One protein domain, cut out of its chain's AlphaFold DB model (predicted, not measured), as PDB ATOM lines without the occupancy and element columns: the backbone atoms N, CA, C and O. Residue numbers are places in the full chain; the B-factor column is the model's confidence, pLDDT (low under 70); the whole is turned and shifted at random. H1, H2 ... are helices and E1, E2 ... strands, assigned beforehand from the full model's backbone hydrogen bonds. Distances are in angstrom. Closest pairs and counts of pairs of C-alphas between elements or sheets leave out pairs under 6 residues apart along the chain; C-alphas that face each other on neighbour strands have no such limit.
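AT A GLANCE: This is residues 318 to 328 and 355 to 473 of the 473 residues of an uncharacterized protein of Rhizoclosmatium globosum (UniProt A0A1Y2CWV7). The domain is a long, loose rod: a twisted three-stranded sheet, E3 E4 E5, runs along part of its length, with H2 near one end and the helical hairpin of H3 and H4 at the other. A separate two-stranded ribbon, E1 and E2, is near the sheet at E5, H1 only grazes the sheet, and residues 362 to 367 stand free. The 130 printed residues hold four named helices and five named strands in the order E1 E2 E3 H1 E4 H2 E5 H3 H4, a mixed class of helices and strands. Both sheets are antiparallel, with orders E3 E4 E5 and E1 E2. The radius of gyration of the C-alphas is 20.0 A, loose, and the spans are 64 by 31 by 29 A.

IN THESE COORDINATES: E1, residues 318 to 323, begins at C-alpha 318 (7.859, 14.067, -27.645) and is 14.4 A long. E2 is residues 355 to 361, 19.7 A, and E3 is residues 372 to 377, 15.9 A. H1 is residues 391 to 399, 11.8 A. E4, residues 413 to 422, is the longest strand by residues, 29.1 A from C-alpha 413 (10.475, 1.531, -41.423) to C-alpha 422. H2 is residues 424 to 427, and E5 is residues 434 to 441, 21.8 A. H3, residues 447 to 458, spans 16.1 A. H4, residues 464 to 472, spans 11.8 A and ends at C-alpha 472 (-0.570, -15.502, -36.986).

HOW THE PARTS SIT: E1 and E2 are antiparallel at 162 degrees, with N 318 and O 359 at 2.8 A. E1 and E5 are near each other, while E2 is apart from E4 and E5. In the other sheet, E3 and E4 are antiparallel at 156 degrees, with N 374 and O 420 at 2.8 A. E4 and E5 are antiparallel at 153 degrees, with N 415 and O 439 at 2.8 A. The sheet is twisted, its C-alphas up to 4.1 A off the best plane. H1 only grazes it with residues 392 to 399; the closest C-alphas of H1 and E4, Ala 399 and Met 413, are 5.6 A apart. H2, H3 and H4 are not on it. H3 and H4 touch as a hairpin, the closest C-alphas being Val 453 and Ala 467, 5.1 A, at a shallow tilt of 34 degrees, only just short of steep, opposite ways. Every O i to N i+4 pair is within hydrogen-bond range in H1, H3 and H4; H2 is too short for such a pair, and its one O i to N i+3 pair is within range.

THE WHOLE: The C-alphas of Ile 428 and Lys 459, the two farthest apart, are 65.1 A apart. Residues 329 to 354 are not printed, and C-alphas 328 and 355 are 13.5 A apart across the cut. The links E3 to H1 and H1 to E4 are long, 13 residues each. The mean pLDDT of the printed part is 70.8, and 46 residues are under 70, among them 322 to 328 and 369 to 393.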
ATOM      1  N   LYS A 318       6.979  15.109 -27.108       73.88
ATOM      2  CA  LYS A 318       7.859  14.067 -27.645       73.88
ATOM      3  C   LYS A 318       7.132  12.730 -27.636       73.88
ATOM      4  O   LYS A 318       6.502  12.355 -26.648       73.88
ATOM      5  N   VAL A 319       7.231  12.016 -28.753       71.19
ATOM      6  CA  VAL A 319       6.860  10.601 -28.833       71.19
ATOM      7  C   VAL A 319       8.095   9.819 -28.399       71.19
ATOM      8  O   VAL A 319       9.121   9.887 -29.072       71.19
ATOM      9  N   TYR A 320       8.038   9.149 -27.251       74.62
ATOM     10  CA  TYR A 320       9.188   8.407 -26.720       74.62
ATOM     11  C   TYR A 320       9.300   7.026 -27.344       74.62
ATOM     12  O   TYR A 320      10.386   6.589 -27.717       74.62
ATOM     13  N   SER A 321       8.170   6.338 -27.456       72.62
ATOM     14  CA  SER A 321       8.093   5.015 -28.050       72.62
ATOM     15  C   SER A 321       6.665   4.746 -28.512       72.62
ATOM     16  O   SER A 321       5.696   5.287 -27.972       72.62
ATOM     17  N   ILE A 322       6.535   3.907 -29.533       68.25
ATOM     18  CA  ILE A 322       5.292   3.190 -29.789       68.25
ATOM     19  C   ILE A 322       5.564   1.761 -29.369       68.25
ATOM     20  O   ILE A 322       6.484   1.122 -29.879       68.25
ATOM     21  N   ASP A 323       4.806   1.300 -28.387       65.50
ATOM     22  CA  ASP A 323       4.931  -0.049 -27.891       65.50
ATOM     23  C   ASP A 323       4.207  -0.999 -28.845       65.50
ATOM     24  O   ASP A 323       2.976  -1.060 -28.914       65.50
ATOM     25  N   LEU A 324       5.025  -1.711 -29.614       66.56
ATOM     26  CA  LEU A 324       4.617  -2.754 -30.545       66.56
ATOM     27  C   LEU A 324       4.740  -4.145 -29.908       66.56
ATOM     28  O   LEU A 324       4.475  -5.138 -30.578       66.56
ATOM     29  N   SER A 325       5.135  -4.260 -28.634       61.78
ATOM     30  CA  SER A 325       5.311  -5.563 -27.971       61.78
ATOM     31  C   SER A 325       4.005  -6.358 -27.897       61.78
ATOM     32  O   SER A 325       4.009  -7.584 -27.997       61.78
ATOM     33  N   ASN A 326       2.870  -5.654 -27.861       58.94
ATOM     34  CA  ASN A 326       1.541  -6.250 -27.930       58.94
ATOM     35  C   ASN A 326       1.192  -6.832 -29.311       58.94
ATOM     36  O   ASN A 326       0.131  -7.430 -29.437       58.94
ATOM     37  N   ILE A 327       2.029  -6.678 -30.344       60.88
ATOM     38  CA  ILE A 327       1.769  -7.191 -31.702       60.88
ATOM     39  C   ILE A 327       2.188  -8.660 -31.863       60.88
ATOM     40  O   ILE A 327       1.591  -9.366 -32.664       60.88
ATOM     41  N   ALA A 328       3.178  -9.144 -31.107       50.38
ATOM     42  CA  ALA A 328       3.829 -10.428 -31.401       50.38
ATOM     43  C   ALA A 328       3.338 -11.638 -30.573       50.38
ATOM     44  O   ALA A 328       3.712 -12.771 -30.875       50.38
ATOM     45  N   THR A 355      -0.166   1.085 -28.519       67.50
ATOM     46  CA  THR A 355       0.043   1.928 -27.338       67.50
ATOM     47  C   THR A 355       1.185   2.887 -27.624       67.50
ATOM     48  O   THR A 355       2.310   2.466 -27.874       67.50
ATOM     49  N   MET A 356       0.913   4.187 -27.605       74.44
ATOM     50  CA  MET A 356       1.934   5.209 -27.824       74.44
ATOM     51  C   MET A 356       2.283   5.896 -26.510       74.44
ATOM     52  O   MET A 356       1.406   6.390 -25.803       74.44
ATOM     53  N   GLN A 357       3.576   5.964 -26.207       72.56
ATOM     54  CA  GLN A 357       4.092   6.708 -25.069       72.56
ATOM     55  C   GLN A 357       4.439   8.124 -25.515       72.56
ATOM     56  O   GLN A 357       5.475   8.391 -26.131       72.56
ATOM     57  N   LEU A 358       3.533   9.041 -25.203       75.75
ATOM     58  CA  LEU A 358       3.740  10.471 -25.352       75.75
ATOM     59  C   LEU A 358       4.265  11.024 -24.034       75.75
ATOM     60  O   LEU A 358       3.794  10.637 -22.966       75.75
ATOM     61  N   GLY A 359       5.167  11.992 -24.095       74.12
ATOM     62  CA  GLY A 359       5.327  12.884 -22.962       74.12
ATOM     63  C   GLY A 359       5.540  14.314 -23.397       74.12
ATOM     64  O   GLY A 359       5.913  14.625 -24.528       74.12
ATOM     65  N   THR A 360       5.193  15.193 -22.476       76.81
ATOM     66  CA  THR A 360       5.115  16.620 -22.707       76.81
ATOM     67  C   THR A 360       5.959  17.314 -21.653       76.81
ATOM     68  O   THR A 360       5.868  17.027 -20.461       76.81
ATOM     69  N   TYR A 361       6.827  18.213 -22.094       83.25
ATOM     70  CA  TYR A 361       7.600  19.077 -21.224       83.25
ATOM     71  C   TYR A 361       7.019  20.478 -21.318       83.25
ATOM     72  O   TYR A 361       7.077  21.113 -22.367       83.25
ATOM     73  N   ASN A 362       6.438  20.958 -20.224       84.25
ATOM     74  CA  ASN A 362       5.920  22.312 -20.131       84.25
ATOM     75  C   ASN A 362       6.989  23.226 -19.504       84.25
ATOM     76  O   ASN A 362       7.198  23.144 -18.295       84.25
ATOM     77  N   PRO A 363       7.657  24.106 -20.276       81.94
ATOM     78  CA  PRO A 363       8.657  25.026 -19.737       81.94
ATOM     79  C   PRO A 363       8.051  26.228 -18.989       81.94
ATOM     80  O   PRO A 363       8.802  27.093 -18.538       81.94
ATOM     81  N   ASN A 364       6.721  26.336 -18.894       81.12
ATOM     82  CA  ASN A 364       6.058  27.422 -18.172       81.12
ATOM     83  C   ASN A 364       6.034  27.177 -16.663       81.12
ATOM     84  O   ASN A 364       5.910  26.049 -16.198       81.12
ATOM     85  N   LEU A 365       6.043  28.269 -15.896       77.50
ATOM     86  CA  LEU A 365       5.880  28.252 -14.435       77.50
ATOM     87  C   LEU A 365       4.455  27.884 -13.985       77.50
ATOM     88  O   LEU A 365       4.203  27.706 -12.796       77.50
ATOM     89  N   TYR A 366       3.519  27.794 -14.926       77.19
ATOM     90  CA  TYR A 366       2.122  27.458 -14.700       77.19
ATOM     91  C   TYR A 366       1.710  26.273 -15.576       77.19
ATOM     92  O   TYR A 366       2.241  26.062 -16.669       77.19
ATOM     93  N   GLY A 367       0.760  25.479 -15.080       75.00
ATOM     94  CA  GLY A 367       0.201  24.357 -15.831       75.00
ATOM     95  C   GLY A 367      -0.566  24.850 -17.056       75.00
ATOM     96  O   GLY A 367      -1.347  25.791 -16.948       75.00
ATOM     97  N   LEU A 368      -0.332  24.209 -18.201       71.06
ATOM     98  CA  LEU A 368      -1.119  24.390 -19.415       71.06
ATOM     99  C   LEU A 368      -2.085  23.215 -19.563       71.06
ATOM    100  O   LEU A 368      -1.669  22.060 -19.438       71.06
ATOM    101  N   ASN A 369      -3.350  23.511 -19.853       66.44
ATOM    102  CA  ASN A 369      -4.341  22.496 -20.179       66.44
ATOM    103  C   ASN A 369      -4.258  22.213 -21.678       66.44
ATOM    104  O   ASN A 369      -4.286  23.128 -22.497       66.44
ATOM    105  N   VAL A 370      -4.141  20.942 -22.045       62.19
ATOM    106  CA  VAL A 370      -4.243  20.535 -23.446       62.19
ATOM    107  C   VAL A 370      -5.665  20.037 -23.645       62.19
ATOM    108  O   VAL A 370      -6.066  19.076 -23.006       62.19
ATOM    109  N   ASP A 371      -6.449  20.670 -24.505       63.50
ATOM    110  CA  ASP A 371      -7.831  20.220 -24.718       63.50
ATOM    111  C   ASP A 371      -7.876  18.979 -25.601       63.50
ATOM    112  O   ASP A 371      -8.694  18.079 -25.418       63.50
ATOM    113  N   LYS A 372      -7.001  18.959 -26.608       65.81
ATOM    114  CA  LYS A 372      -7.004  17.936 -27.644       65.81
ATOM    115  C   LYS A 372      -5.615  17.772 -28.235       65.81
ATOM    116  O   LYS A 372      -4.948  18.766 -28.537       65.81
ATOM    117  N   ILE A 373      -5.217  16.522 -28.448       62.41
ATOM    118  CA  ILE A 373      -4.080  16.152 -29.289       62.41
ATOM    119  C   ILE A 373      -4.645  15.323 -30.437       62.41
ATOM    120  O   ILE A 373      -5.050  14.181 -30.243       62.41
ATOM    121  N   ASP A 374      -4.684  15.917 -31.623       66.31
ATOM    122  CA  ASP A 374      -5.068  15.236 -32.852       66.31
ATOM    123  C   ASP A 374      -3.826  14.630 -33.491       66.31
ATOM    124  O   ASP A 374      -2.956  15.350 -33.983       66.31
ATOM    125  N   LEU A 375      -3.741  13.305 -33.468       59.81
ATOM    126  CA  LEU A 375      -2.684  12.542 -34.117       59.81
ATOM    127  C   LEU A 375      -3.208  11.969 -35.424       59.81
ATOM    128  O   LEU A 375      -4.074  11.097 -35.424       59.81
ATOM    129  N   ASN A 376      -2.645  12.446 -36.529       60.94
ATOM    130  CA  ASN A 376      -2.945  11.917 -37.847       60.94
ATOM    131  C   ASN A 376      -1.756  11.095 -38.336       60.94
ATOM    132  O   ASN A 376      -0.648  11.614 -38.515       60.94
ATOM    133  N   PHE A 377      -2.019   9.813 -38.569       57.22
ATOM    134  CA  PHE A 377      -1.141   8.932 -39.323       57.22
ATOM    135  C   PHE A 377      -1.628   8.931 -40.765       57.22
ATOM    136  O   PHE A 377      -2.795   8.648 -41.033       57.22
ATOM    137  N   TYR A 378      -0.745   9.281 -41.690       51.38
ATOM    138  CA  TYR A 378      -1.066   9.241 -43.108       51.38
ATOM    139  C   TYR A 378      -0.550   7.918 -43.669       51.38
ATOM    140  O   TYR A 378       0.650   7.753 -43.874       51.38
ATOM    141  N   TYR A 379      -1.468   6.977 -43.888       54.25
ATOM    142  CA  TYR A 379      -1.222   5.776 -44.676       54.25
ATOM    143  C   TYR A 379      -2.314   5.661 -45.733       54.25
ATOM    144  O   TYR A 379      -3.495   5.574 -45.404       54.25
ATOM    145  N   THR A 380      -1.911   5.677 -46.998       41.28
ATOM    146  CA  THR A 380      -2.829   5.506 -48.121       41.28
ATOM    147  C   THR A 380      -2.229   4.449 -49.041       41.28
ATOM    148  O   THR A 380      -1.297   4.783 -49.775       41.28
ATOM    149  N   PRO A 381      -2.697   3.188 -48.988       39.59
ATOM    150  CA  PRO A 381      -2.291   2.195 -49.972       39.59
ATOM    151  C   PRO A 381      -2.749   2.628 -51.367       39.59
ATOM    152  O   PRO A 381      -3.823   3.223 -51.529       39.59
ATOM    153  N   ASP A 382      -1.934   2.352 -52.380       35.00
ATOM    154  CA  ASP A 382      -2.278   2.674 -53.763       35.00
ATOM    155  C   ASP A 382      -3.279   1.639 -54.288       35.00
ATOM    156  O   ASP A 382      -2.938   0.489 -54.562       35.00
ATOM    157  N   LYS A 383      -4.537   2.062 -54.453       39.62
ATOM    158  CA  LYS A 383      -5.665   1.210 -54.865       39.62
ATOM    159  C   LYS A 383      -5.453   0.503 -56.215       39.62
ATOM    160  O   LYS A 383      -6.155  -0.462 -56.510       39.62
ATOM    161  N   TYR A 384      -4.522   0.963 -57.049       40.28
ATOM    162  CA  TYR A 384      -4.248   0.360 -58.359       40.28
ATOM    163  C   TYR A 384      -3.139  -0.697 -58.329       40.28
ATOM    164  O   TYR A 384      -2.946  -1.430 -59.304       40.28
ATOM    165  N   LEU A 385      -2.428  -0.811 -57.210       41.72
ATOM    166  CA  LEU A 385      -1.403  -1.811 -56.975       41.72
ATOM    167  C   LEU A 385      -1.984  -2.814 -55.978       41.72
ATOM    168  O   LEU A 385      -2.088  -2.529 -54.793       41.72
ATOM    169  N   GLY A 386      -2.403  -3.993 -56.458       47.88
ATOM    170  CA  GLY A 386      -2.872  -5.066 -55.566       47.88
ATOM    171  C   GLY A 386      -1.879  -5.295 -54.420       47.88
ATOM    172  O   GLY A 386      -0.694  -5.066 -54.622       47.88
ATOM    173  N   LEU A 387      -2.340  -5.745 -53.248       46.25
ATOM    174  CA  LEU A 387      -1.611  -5.723 -51.964       46.25
ATOM    175  C   LEU A 387      -0.106  -6.075 -52.043       46.25
ATOM    176  O   LEU A 387       0.715  -5.427 -51.412       46.25
ATOM    177  N   LEU A 388       0.281  -7.059 -52.864       51.50
ATOM    178  CA  LEU A 388       1.677  -7.497 -53.056       51.50
ATOM    179  C   LEU A 388       2.556  -6.557 -53.908       51.50
ATOM    180  O   LEU A 388       3.773  -6.723 -53.963       51.50
ATOM    181  N   LYS A 389       1.948  -5.609 -54.616       53.78
ATOM    182  CA  LYS A 389       2.596  -4.566 -55.418       53.78
ATOM    183  C   LYS A 389       2.499  -3.190 -54.764       53.78
ATOM    184  O   LYS A 389       3.099  -2.253 -55.287       53.78
ATOM    185  N   ASP A 390       1.759  -3.058 -53.664       61.31
ATOM    186  CA  ASP A 390       1.715  -1.814 -52.910       61.31
ATOM    187  C   ASP A 390       3.132  -1.508 -52.389       61.31
ATOM    188  O   ASP A 390       3.738  -2.352 -51.715       61.31
ATOM    189  N   PRO A 391       3.698  -0.332 -52.707       67.25
ATOM    190  CA  PRO A 391       5.066   0.008 -52.337       67.25
ATOM    191  C   PRO A 391       5.276   0.012 -50.820       67.25
ATOM    192  O   PRO A 391       6.393  -0.200 -50.370       67.25
ATOM    193  N   THR A 392       4.222   0.183 -50.025       64.69
ATOM    194  CA  THR A 392       4.279   0.193 -48.560       64.69
ATOM    195  C   THR A 392       4.188  -1.201 -47.962       64.69
ATOM    196  O   THR A 392       4.847  -1.478 -46.967       64.69
ATOM    197  N   VAL A 393       3.411  -2.103 -48.567       67.44
ATOM    198  CA  VAL A 393       3.446  -3.530 -48.204       67.44
ATOM    199  C   VAL A 393       4.810  -4.115 -48.566       67.44
ATOM    200  O   VAL A 393       5.382  -4.872 -47.783       67.44
ATOM    201  N   LEU A 394       5.379  -3.704 -49.702       71.12
ATOM    202  CA  LEU A 394       6.760  -4.011 -50.075       71.12
ATOM    203  C   LEU A 394       7.771  -3.388 -49.108       71.12
ATOM    204  O   LEU A 394       8.726  -4.065 -48.743       71.12
ATOM    205  N   GLU A 395       7.554  -2.149 -48.659       74.56
ATOM    206  CA  GLU A 395       8.380  -1.484 -47.643       74.56
ATOM    207  C   GLU A 395       8.303  -2.208 -46.294       74.56
ATOM    208  O   GLU A 395       9.319  -2.356 -45.626       74.56
ATOM    209  N   LEU A 396       7.124  -2.697 -45.898       77.38
ATOM    210  CA  LEU A 396       6.930  -3.488 -44.682       77.38
ATOM    211  C   LEU A 396       7.612  -4.847 -44.796       77.38
ATOM    212  O   LEU A 396       8.324  -5.256 -43.883       77.38
ATOM    213  N   ALA A 397       7.439  -5.521 -45.929       74.62
ATOM    214  CA  ALA A 397       8.100  -6.780 -46.222       74.62
ATOM    215  C   ALA A 397       9.631  -6.618 -46.273       74.62
ATOM    216  O   ALA A 397      10.350  -7.473 -45.757       74.62
ATOM    217  N   ASP A 398      10.143  -5.511 -46.817       76.56
ATOM    218  CA  ASP A 398      11.574  -5.183 -46.854       76.56
ATOM    219  C   ASP A 398      12.090  -4.821 -45.453       76.56
ATOM    220  O   ASP A 398      13.110  -5.347 -45.009       76.56
ATOM    221  N   ALA A 399      11.346  -4.007 -44.700       77.94
ATOM    222  CA  ALA A 399      11.644  -3.662 -43.310       77.94
ATOM    223  C   ALA A 399      11.690  -4.903 -42.404       77.94
ATOM    224  O   ALA A 399      12.520  -4.979 -41.498       77.94
ATOM    225  N   CYS A 400      10.851  -5.897 -42.699       77.62
ATOM    226  CA  CYS A 400      10.825  -7.201 -42.047       77.62
ATOM    227  C   CYS A 400      11.839  -8.212 -42.579       77.62
ATOM    228  O   CYS A 400      11.986  -9.283 -42.002       77.62
ATOM    229  N   GLY A 401      12.583  -7.894 -43.636       76.00
ATOM    230  CA  GLY A 401      13.578  -8.814 -44.182       76.00
ATOM    231  C   GLY A 401      13.009  -9.899 -45.099       76.00
ATOM    232  O   GLY A 401      13.775 -10.726 -45.579       76.00
ATOM    233  N   ILE A 402      11.705  -9.882 -45.391       74.12
ATOM    234  CA  ILE A 402      11.010 -10.857 -46.248       74.12
ATOM    235  C   ILE A 402      11.432 -10.682 -47.709       74.12
ATOM    236  O   ILE A 402      11.750 -11.644 -48.402       74.12
ATOM    237  N   THR A 403      11.444  -9.437 -48.185       75.31
ATOM    238  CA  THR A 403      11.844  -9.079 -49.557       75.31
ATOM    239  C   THR A 403      13.200  -8.376 -49.599       75.31
ATOM    240  O   THR A 403      13.666  -7.982 -50.673       75.31
ATOM    241  N   SER A 404      13.848  -8.229 -48.439       73.56
ATOM    242  CA  SER A 404      15.056  -7.430 -48.313       73.56
ATOM    243  C   SER A 404      16.264  -8.086 -48.943       73.56
ATOM    244  O   SER A 404      16.574  -9.249 -48.702       73.56
ATOM    245  N   ARG A 405      16.996  -7.300 -49.736       75.38
ATOM    246  CA  ARG A 405      18.287  -7.710 -50.307       75.38
ATOM    247  C   ARG A 405      19.473  -7.331 -49.413       75.38
ATOM    248  O   ARG A 405      20.608  -7.668 -49.750       75.38
ATOM    249  N   TYR A 406      19.230  -6.621 -48.309       70.38
ATOM    250  CA  TYR A 406      20.265  -6.152 -47.389       70.38
ATOM    251  C   TYR A 406      20.678  -7.245 -46.386       70.38
ATOM    252  O   TYR A 406      19.900  -8.139 -46.060       70.38
ATOM    253  N   LYS A 407      21.933  -7.194 -45.910       73.81
ATOM    254  CA  LYS A 407      22.461  -8.060 -44.841       73.81
ATOM    255  C   LYS A 407      22.993  -7.185 -43.692       73.81
ATOM    256  O   LYS A 407      23.916  -6.412 -43.952       73.81
ATOM    257  N   PRO A 408      22.477  -7.318 -42.451       76.31
ATOM    258  CA  PRO A 408      21.412  -8.239 -42.032       76.31
ATOM    259  C   PRO A 408      20.042  -7.883 -42.652       76.31
ATOM    260  O   PRO A 408      19.833  -6.727 -43.014       76.31
ATOM    261  N   PRO A 409      19.144  -8.871 -42.830       69.69
ATOM    262  CA  PRO A 409      17.825  -8.642 -43.411       69.69
ATOM    263  C   PRO A 409      16.960  -7.790 -42.476       69.69
ATOM    264  O   PRO A 409      16.907  -8.031 -41.269       69.69
ATOM    265  N   GLY A 410      16.270  -6.811 -43.061       66.56
ATOM    266  CA  GLY A 410      15.399  -5.880 -42.352       66.56
ATOM    267  C   GLY A 410      16.028  -4.503 -42.138       66.56
ATOM    268  O   GLY A 410      17.238  -4.344 -41.985       66.56
ATOM    269  N   ARG A 411      15.181  -3.477 -42.127       78.31
ATOM    270  CA  ARG A 411      15.557  -2.095 -41.803       78.31
ATOM    271  C   ARG A 411      14.407  -1.411 -41.072       78.31
ATOM    272  O   ARG A 411      13.258  -1.776 -41.299       78.31
ATOM    273  N   PRO A 412      14.676  -0.420 -40.209       71.81
ATOM    274  CA  PRO A 412      13.604   0.327 -39.572       71.81
ATOM    275  C   PRO A 412      12.757   1.052 -40.627       71.81
ATOM    276  O   PRO A 412      13.282   1.834 -41.424       71.81
ATOM    277  N   MET A 413      11.450   0.799 -40.620       74.81
ATOM    278  CA  MET A 413      10.475   1.531 -41.423       74.81
ATOM    279  C   MET A 413      10.322   2.941 -40.865       74.81
ATOM    280  O   MET A 413      10.255   3.127 -39.652       74.81
ATOM    281  N   LYS A 414      10.235   3.930 -41.753       71.38
ATOM    282  CA  LYS A 414      10.041   5.330 -41.393       71.38
ATOM    283  C   LYS A 414       8.580   5.726 -41.612       71.38
ATOM    284  O   LYS A 414       8.125   5.754 -42.749       71.38
ATOM    285  N   ILE A 415       7.864   6.059 -40.543       69.19
ATOM    286  CA  ILE A 415       6.486   6.560 -40.610       69.19
ATOM    287  C   ILE A 415       6.477   8.031 -40.222       69.19
ATOM    288  O   ILE A 415       6.875   8.392 -39.117       69.19
ATOM    289  N   GLN A 416       5.996   8.882 -41.123       71.50
ATOM    290  CA  GLN A 416       5.767  10.287 -40.814       71.50
ATOM    291  C   GLN A 416       4.455  10.455 -40.061       71.50
ATOM    292  O   GLN A 416       3.416   9.936 -40.473       71.50
ATOM    293  N   TYR A 417       4.492  11.220 -38.979       72.56
ATOM    294  CA  TYR A 417       3.293  11.599 -38.244       72.56
ATOM    295  C   TYR A 417       3.195  13.115 -38.127       72.56
ATOM    296  O   TYR A 417       4.196  13.836 -38.136       72.56
ATOM    297  N   THR A 418       1.963  13.607 -38.013       70.06
ATOM    298  CA  THR A 418       1.688  14.997 -37.648       70.06
ATOM    299  C   THR A 418       0.704  15.011 -36.488       70.06
ATOM    300  O   THR A 418      -0.403  14.485 -36.595       70.06
ATOM    301  N   ALA A 419       1.109  15.628 -35.383       68.12
ATOM    302  CA  ALA A 419       0.271  15.879 -34.225       68.12
ATOM    303  C   ALA A 419      -0.086  17.368 -34.171       68.12
ATOM    304  O   ALA A 419       0.797  18.229 -34.225       68.12
ATOM    305  N   LYS A 420      -1.372  17.687 -34.054       74.44
ATOM    306  CA  LYS A 420      -1.855  19.050 -33.807       74.44
ATOM    307  C   LYS A 420      -2.417  19.119 -32.399       74.44
ATOM    308  O   LYS A 420      -3.273  18.317 -32.042       74.44
ATOM    309  N   SER A 421      -1.952  20.074 -31.601       67.94
ATOM    310  CA  SER A 421      -2.509  20.303 -30.264       67.94
ATOM    311  C   SER A 421      -3.407  21.536 -30.255       67.94
ATOM    312  O   SER A 421      -3.131  22.524 -30.937       67.94
ATOM    313  N   THR A 422      -4.489  21.475 -29.483       68.94
ATOM    314  CA  THR A 422      -5.356  22.628 -29.216       68.94
ATOM    315  C   THR A 422      -5.213  23.016 -27.749       68.94
ATOM    316  O   THR A 422      -5.456  22.193 -26.868       68.94
ATOM    317  N   ILE A 423      -4.791  24.259 -27.500       72.88
ATOM    318  CA  ILE A 423      -4.598  24.832 -26.160       72.88
ATOM    319  C   ILE A 423      -5.477  26.093 -26.069       72.88
ATOM    320  O   ILE A 423      -5.226  27.044 -26.822       72.88
ATOM    321  N   PRO A 424      -6.510  26.130 -25.208       72.44
ATOM    322  CA  PRO A 424      -7.454  27.250 -25.098       72.44
ATOM    323  C   PRO A 424      -6.795  28.610 -24.931       72.44
ATOM    324  O   PRO A 424      -7.181  29.581 -25.583       72.44
ATOM    325  N   GLU A 425      -5.762  28.672 -24.098       71.38
ATOM    326  CA  GLU A 425      -5.042  29.895 -23.762       71.38
ATOM    327  C   GLU A 425      -4.266  30.456 -24.961       71.38
ATOM    328  O   GLU A 425      -3.970  31.647 -24.997       71.38
ATOM    329  N   LEU A 426      -3.972  29.628 -25.971       75.06
ATOM    330  CA  LEU A 426      -3.321  30.050 -27.215       75.06
ATOM    331  C   LEU A 426      -4.318  30.408 -28.326       75.06
ATOM    332  O   LEU A 426      -3.940  31.029 -29.323       75.06
ATOM    333  N   LYS A 427      -5.606  30.089 -28.149       74.94
ATOM    334  CA  LYS A 427      -6.656  30.357 -29.143       74.94
ATOM    335  C   LYS A 427      -6.858  31.852 -29.392       74.94
ATOM    336  O   LYS A 427      -7.137  32.243 -30.521       74.94
ATOM    337  N   ILE A 428      -6.642  32.692 -28.376       75.62
ATOM    338  CA  ILE A 428      -6.687  34.160 -28.509       75.62
ATOM    339  C   ILE A 428      -5.620  34.705 -29.472       75.62
ATOM    340  O   ILE A 428      -5.782  35.795 -30.010       75.62
ATOM    341  N   PHE A 429      -4.561  33.932 -29.726       75.81
ATOM    342  CA  PHE A 429      -3.501  34.257 -30.681       75.81
ATOM    343  C   PHE A 429      -3.679  33.540 -32.029       75.81
ATOM    344  O   PHE A 429      -2.796  33.621 -32.879       75.81
ATOM    345  N   ASN A 430      -4.804  32.840 -32.230       75.38
ATOM    346  CA  ASN A 430      -5.102  32.031 -33.417       75.38
ATOM    347  C   ASN A 430      -3.977  31.034 -33.766       75.38
ATOM    348  O   ASN A 430      -3.633  30.844 -34.932       75.38
ATOM    349  N   TYR A 431      -3.372  30.429 -32.740       69.56
ATOM    350  CA  TYR A 431      -2.197  29.575 -32.888       69.56
ATOM    351  C   TYR A 431      -2.467  28.153 -32.385       69.56
ATOM    352  O   TYR A 431      -2.968  27.964 -31.277       69.56
ATOM    353  N   ALA A 432      -2.105  27.153 -33.194       74.50
ATOM    354  CA  ALA A 432      -2.207  25.730 -32.876       74.50
ATOM    355  C   ALA A 432      -0.847  25.057 -33.141       74.50
ATOM    356  O   ALA A 432      -0.427  25.009 -34.302       74.50
ATOM    357  N   PRO A 433      -0.135  24.563 -32.110       70.62
ATOM    358  CA  PRO A 433       1.157  23.920 -32.306       70.62
ATOM    359  C   PRO A 433       1.014  22.667 -33.172       70.62
ATOM    360  O   PRO A 433       0.168  21.807 -32.898       70.62
ATOM    361  N   ILE A 434       1.867  22.563 -34.190       74.06
ATOM    362  CA  ILE A 434       1.989  21.391 -35.056       74.06
ATOM    363  C   ILE A 434       3.347  20.754 -34.774       74.06
ATOM    364  O   ILE A 434       4.378  21.409 -34.921       74.06
ATOM    365  N   LEU A 435       3.342  19.486 -34.380       73.50
ATOM    366  CA  LEU A 435       4.536  18.659 -34.272       73.50
ATOM    367  C   LEU A 435       4.519  17.663 -35.428       73.50
ATOM    368  O   LEU A 435       3.549  16.926 -35.591       73.50
ATOM    369  N   SER A 436       5.590  17.612 -36.206       74.69
ATOM    370  CA  SER A 436       5.831  16.525 -37.148       74.69
ATOM    371  C   SER A 436       7.113  15.801 -36.773       74.69
ATOM    372  O   SER A 436       8.044  16.389 -36.218       74.69
ATOM    373  N   GLY A 437       7.140  14.504 -37.034       76.25
ATOM    374  CA  GLY A 437       8.288  13.673 -36.732       76.25
ATOM    375  C   GLY A 437       8.269  12.388 -37.530       76.25
ATOM    376  O   GLY A 437       7.292  12.051 -38.202       76.25
ATOM    377  N   ASP A 438       9.387  11.688 -37.428       73.06
ATOM    378  CA  ASP A 438       9.605  10.407 -38.063       73.06
ATOM    379  C   ASP A 438       9.660   9.335 -36.979       73.06
ATOM    380  O   ASP A 438      10.457   9.412 -36.042       73.06
ATOM    381  N   LEU A 439       8.802   8.335 -37.100       68.50
ATOM    382  CA  LEU A 439       8.810   7.162 -36.253       68.50
ATOM    383  C   LEU A 439       9.564   6.043 -36.966       68.50
ATOM    384  O   LEU A 439       9.241   5.697 -38.100       68.50
ATOM    385  N   HIS A 440      10.543   5.462 -36.281       74.12
ATOM    386  CA  HIS A 440      11.276   4.303 -36.771       74.12
ATOM    387  C   HIS A 440      10.697   3.029 -36.160       74.12
ATOM    388  O   HIS A 440      10.867   2.777 -34.969       74.12
ATOM    389  N   ILE A 441      10.009   2.231 -36.973       69.06
ATOM    390  CA  ILE A 441       9.448   0.942 -36.567       69.06
ATOM    391  C   ILE A 441      10.402  -0.172 -36.981       69.06
ATOM    392  O   ILE A 441      10.697  -0.342 -38.163       69.06
ATOM    393  N   VAL A 442      10.866  -0.953 -36.009       75.62
ATOM    394  CA  VAL A 442      11.505  -2.249 -36.275       75.62
ATOM    395  C   VAL A 442      10.403  -3.266 -36.555       75.62
ATOM    396  O   VAL A 442       9.330  -3.175 -35.961       75.62
ATOM    397  N   CYS A 443      10.654  -4.209 -37.466       76.56
ATOM    398  CA  CYS A 443       9.677  -5.238 -37.802       76.56
ATOM    399  C   CYS A 443       9.095  -5.885 -36.533       76.56
ATOM    400  O   CYS A 443       9.865  -6.378 -35.706       76.56
ATOM    401  N   PRO A 444       7.761  -5.885 -36.368       71.50
ATOM    402  CA  PRO A 444       7.136  -6.399 -35.156       71.50
ATOM    403  C   PRO A 444       7.084  -7.934 -35.123       71.50
ATOM    404  O   PRO A 444       6.723  -8.507 -34.101       71.50
ATOM    405  N   PHE A 445       7.428  -8.600 -36.229       79.50
ATOM    406  CA  PHE A 445       7.398 -10.052 -36.352       79.50
ATOM    407  C   PHE A 445       8.767 -10.657 -36.048       79.50
ATOM    408  O   PHE A 445       9.804 -10.159 -36.496       79.50
ATOM    409  N   SER A 446       8.770 -11.762 -35.305       81.88
ATOM    410  CA  SER A 446       9.987 -12.545 -35.093       81.88
ATOM    411  C   SER A 446      10.450 -13.199 -36.402       81.88
ATOM    412  O   SER A 446       9.644 -13.522 -37.276       81.88
ATOM    413  N   GLN A 447      11.757 -13.448 -36.525       79.62
ATOM    414  CA  GLN A 447      12.314 -14.174 -37.676       79.62
ATOM    415  C   GLN A 447      11.709 -15.578 -37.821       79.62
ATOM    416  O   GLN A 447      11.538 -16.065 -38.933       79.62
ATOM    417  N   GLU A 448      11.323 -16.204 -36.709       83.81
ATOM    418  CA  GLU A 448      10.658 -17.508 -36.688       83.81
ATOM    419  C   GLU A 448       9.261 -17.447 -37.318       83.81
ATOM    420  O   GLU A 448       8.934 -18.287 -38.151       83.81
ATOM    421  N   GLN A 449       8.460 -16.424 -36.989       81.31
ATOM    422  CA  GLN A 449       7.148 -16.209 -37.612       81.31
ATOM    423  C   GLN A 449       7.286 -15.938 -39.110       81.31
ATOM    424  O   GLN A 449       6.572 -16.517 -39.923       81.31
ATOM    425  N   ILE A 450       8.245 -15.099 -39.495       81.75
ATOM    426  CA  ILE A 450       8.500 -14.807 -40.907       81.75
ATOM    427  C   ILE A 450       8.888 -16.084 -41.660       81.75
ATOM    428  O   ILE A 450       8.320 -16.374 -42.713       81.75
ATOM    429  N   GLN A 451       9.811 -16.873 -41.106       84.69
ATOM    430  CA  GLN A 451      10.248 -18.113 -41.732       84.69
ATOM    431  C   GLN A 451       9.120 -19.146 -41.803       84.69
ATOM    432  O   GLN A 451       9.022 -19.852 -42.802       84.69
ATOM    433  N   ALA A 452       8.239 -19.198 -40.803       86.25
ATOM    434  CA  ALA A 452       7.077 -20.079 -40.819       86.25
ATOM    435  C   ALA A 452       6.101 -19.728 -41.958       86.25
ATOM    436  O   ALA A 452       5.596 -20.630 -42.624       86.25
ATOM    437  N   VAL A 453       5.891 -18.436 -42.254       79.88
ATOM    438  CA  VAL A 453       5.049 -18.018 -43.394       79.88
ATOM    439  C   VAL A 453       5.713 -18.423 -44.705       79.88
ATOM    440  O   VAL A 453       5.060 -18.982 -45.585       79.88
ATOM    441  N   ILE A 454       7.019 -18.167 -44.836       83.19
ATOM    442  CA  ILE A 454       7.789 -18.515 -46.036       83.19
ATOM    443  C   ILE A 454       7.745 -20.025 -46.282       83.19
ATOM    444  O   ILE A 454       7.470 -20.449 -47.404       83.19
ATOM    445  N   ASP A 455       7.975 -20.831 -45.247       90.31
ATOM    446  CA  ASP A 455       7.976 -22.289 -45.331       90.31
ATOM    447  C   ASP A 455       6.591 -22.832 -45.700       90.31
ATOM    448  O   ASP A 455       6.494 -23.671 -46.595       90.31
ATOM    449  N   SER A 456       5.521 -22.299 -45.106       87.69
ATOM    450  CA  SER A 456       4.146 -22.676 -45.449       87.69
ATOM    451  C   SER A 456       3.824 -22.388 -46.925       87.69
ATOM    452  O   SER A 456       3.239 -23.222 -47.613       87.69
ATOM    453  N   VAL A 457       4.255 -21.245 -47.471       81.62
ATOM    454  CA  VAL A 457       4.021 -20.942 -48.896       81.62
ATOM    455  C   VAL A 457       4.905 -21.792 -49.812       81.62
ATOM    456  O   VAL A 457       4.431 -22.351 -50.800       81.62
ATOM    457  N   GLN A 458       6.204 -21.880 -49.525       89.00
ATOM    458  CA  GLN A 458       7.179 -22.466 -50.450       89.00
ATOM    459  C   GLN A 458       7.262 -23.991 -50.371       89.00
ATOM    460  O   GLN A 458       7.467 -24.636 -51.398       89.00
ATOM    461  N   LYS A 459       7.165 -24.566 -49.168       91.94
ATOM    462  CA  LYS A 459       7.337 -26.009 -48.944       91.94
ATOM    463  C   LYS A 459       6.006 -26.744 -48.954       91.94
ATOM    464  O   LYS A 459       5.940 -27.845 -49.490       91.94
ATOM    465  N   GLU A 460       4.968 -26.146 -48.376       91.81
ATOM    466  CA  GLU A 460       3.657 -26.796 -48.230       91.81
ATOM    467  C   GLU A 460       2.705 -26.456 -49.385       91.81
ATOM    468  O   GLU A 460       1.715 -27.150 -49.591       91.81
ATOM    469  N   GLY A 461       3.038 -25.443 -50.194       90.19
ATOM    470  CA  GLY A 461       2.225 -25.021 -51.334       90.19
ATOM    471  C   GLY A 461       0.963 -24.256 -50.935       90.19
ATOM    472  O   GLY A 461       0.091 -24.054 -51.782       90.19
ATOM    473  N   ASN A 462       0.870 -23.823 -49.674       83.44
ATOM    474  CA  ASN A 462      -0.239 -23.018 -49.182       83.44
ATOM    475  C   ASN A 462      -0.225 -21.643 -49.861       83.44
ATOM    476  O   ASN A 462       0.825 -21.073 -50.180       83.44
ATOM    477  N   THR A 463      -1.400 -21.062 -50.054       79.75
ATOM    478  CA  THR A 463      -1.502 -19.662 -50.468       79.75
ATOM    479  C   THR A 463      -0.932 -18.745 -49.379       79.75
ATOM    480  O   THR A 463      -0.878 -19.099 -48.201       79.75
ATOM    481  N   VAL A 464      -0.522 -17.524 -49.745       70.38
ATOM    482  CA  VAL A 464      -0.018 -16.535 -48.768       70.38
ATOM    483  C   VAL A 464      -1.043 -16.284 -47.656       70.38
ATOM    484  O   VAL A 464      -0.671 -16.162 -46.496       70.38
ATOM    485  N   ALA A 465      -2.332 -16.259 -47.996       59.78
ATOM    486  CA  ALA A 465      -3.425 -16.104 -47.042       59.78
ATOM    487  C   ALA A 465      -3.485 -17.245 -46.012       59.78
ATOM    488  O   ALA A 465      -3.540 -16.984 -44.813       59.78
ATOM    489  N   GLU A 466      -3.430 -18.496 -46.471       74.00
ATOM    490  CA  GLU A 466      -3.417 -19.679 -45.599       74.00
ATOM    491  C   GLU A 466      -2.162 -19.706 -44.724       74.00
ATOM    492  O   GLU A 466      -2.252 -19.956 -43.526       74.00
ATOM    493  N   ALA A 467      -1.001 -19.366 -45.286       75.38
ATOM    494  CA  ALA A 467       0.248 -19.295 -44.538       75.38
ATOM    495  C   ALA A 467       0.219 -18.228 -43.434       75.38
ATOM    496  O   ALA A 467       0.660 -18.483 -42.314       75.38
ATOM    497  N   LEU A 468      -0.326 -17.044 -43.725       69.56
ATOM    498  CA  LEU A 468      -0.510 -15.992 -42.726       69.56
ATOM    499  C   LEU A 468      -1.468 -16.447 -41.618       69.56
ATOM    500  O   LEU A 468      -1.150 -16.259 -40.448       69.56
ATOM    501  N   LYS A 469      -2.575 -17.108 -41.977       71.00
ATOM    502  CA  LYS A 469      -3.548 -17.657 -41.022       71.00
ATOM    503  C   LYS A 469      -2.946 -18.745 -40.123       71.00
ATOM    504  O   LYS A 469      -3.199 -18.800 -38.927       71.00
ATOM    505  N   VAL A 470      -2.106 -19.621 -40.675       78.50
ATOM    506  CA  VAL A 470      -1.448 -20.686 -39.898       78.50
ATOM    507  C   VAL A 470      -0.461 -20.112 -38.876       78.50
ATOM    508  O   VAL A 470      -0.357 -20.623 -37.761       78.50
ATOM    509  N   VAL A 471       0.269 -19.055 -39.240       73.75
ATOM    510  CA  VAL A 471       1.341 -18.503 -38.398       73.75
ATOM    511  C   VAL A 471       0.837 -17.479 -37.388       73.75
ATOM    512  O   VAL A 471       1.318 -17.453 -36.253       73.75
ATOM    513  N   PHE A 472      -0.098 -16.624 -37.796       67.75
ATOM    514  CA  PHE A 472      -0.570 -15.502 -36.986       67.75
ATOM    515  C   PHE A 472      -1.916 -15.761 -36.293       67.75
ATOM    516  O   PHE A 472      -2.287 -14.967 -35.430       67.75
ATOM    517  N   GLY A 473      -2.577 -16.889 -36.585       59.22
ATOM    518  CA  GLY A 473      -3.917 -17.219 -36.089       59.22
ATOM    519  C   GLY A 473      -5.007 -16.578 -36.930       59.22
ATOM    520  O   GLY A 473      -6.088 -16.350 -36.345       59.22
TER     521      GLY A 473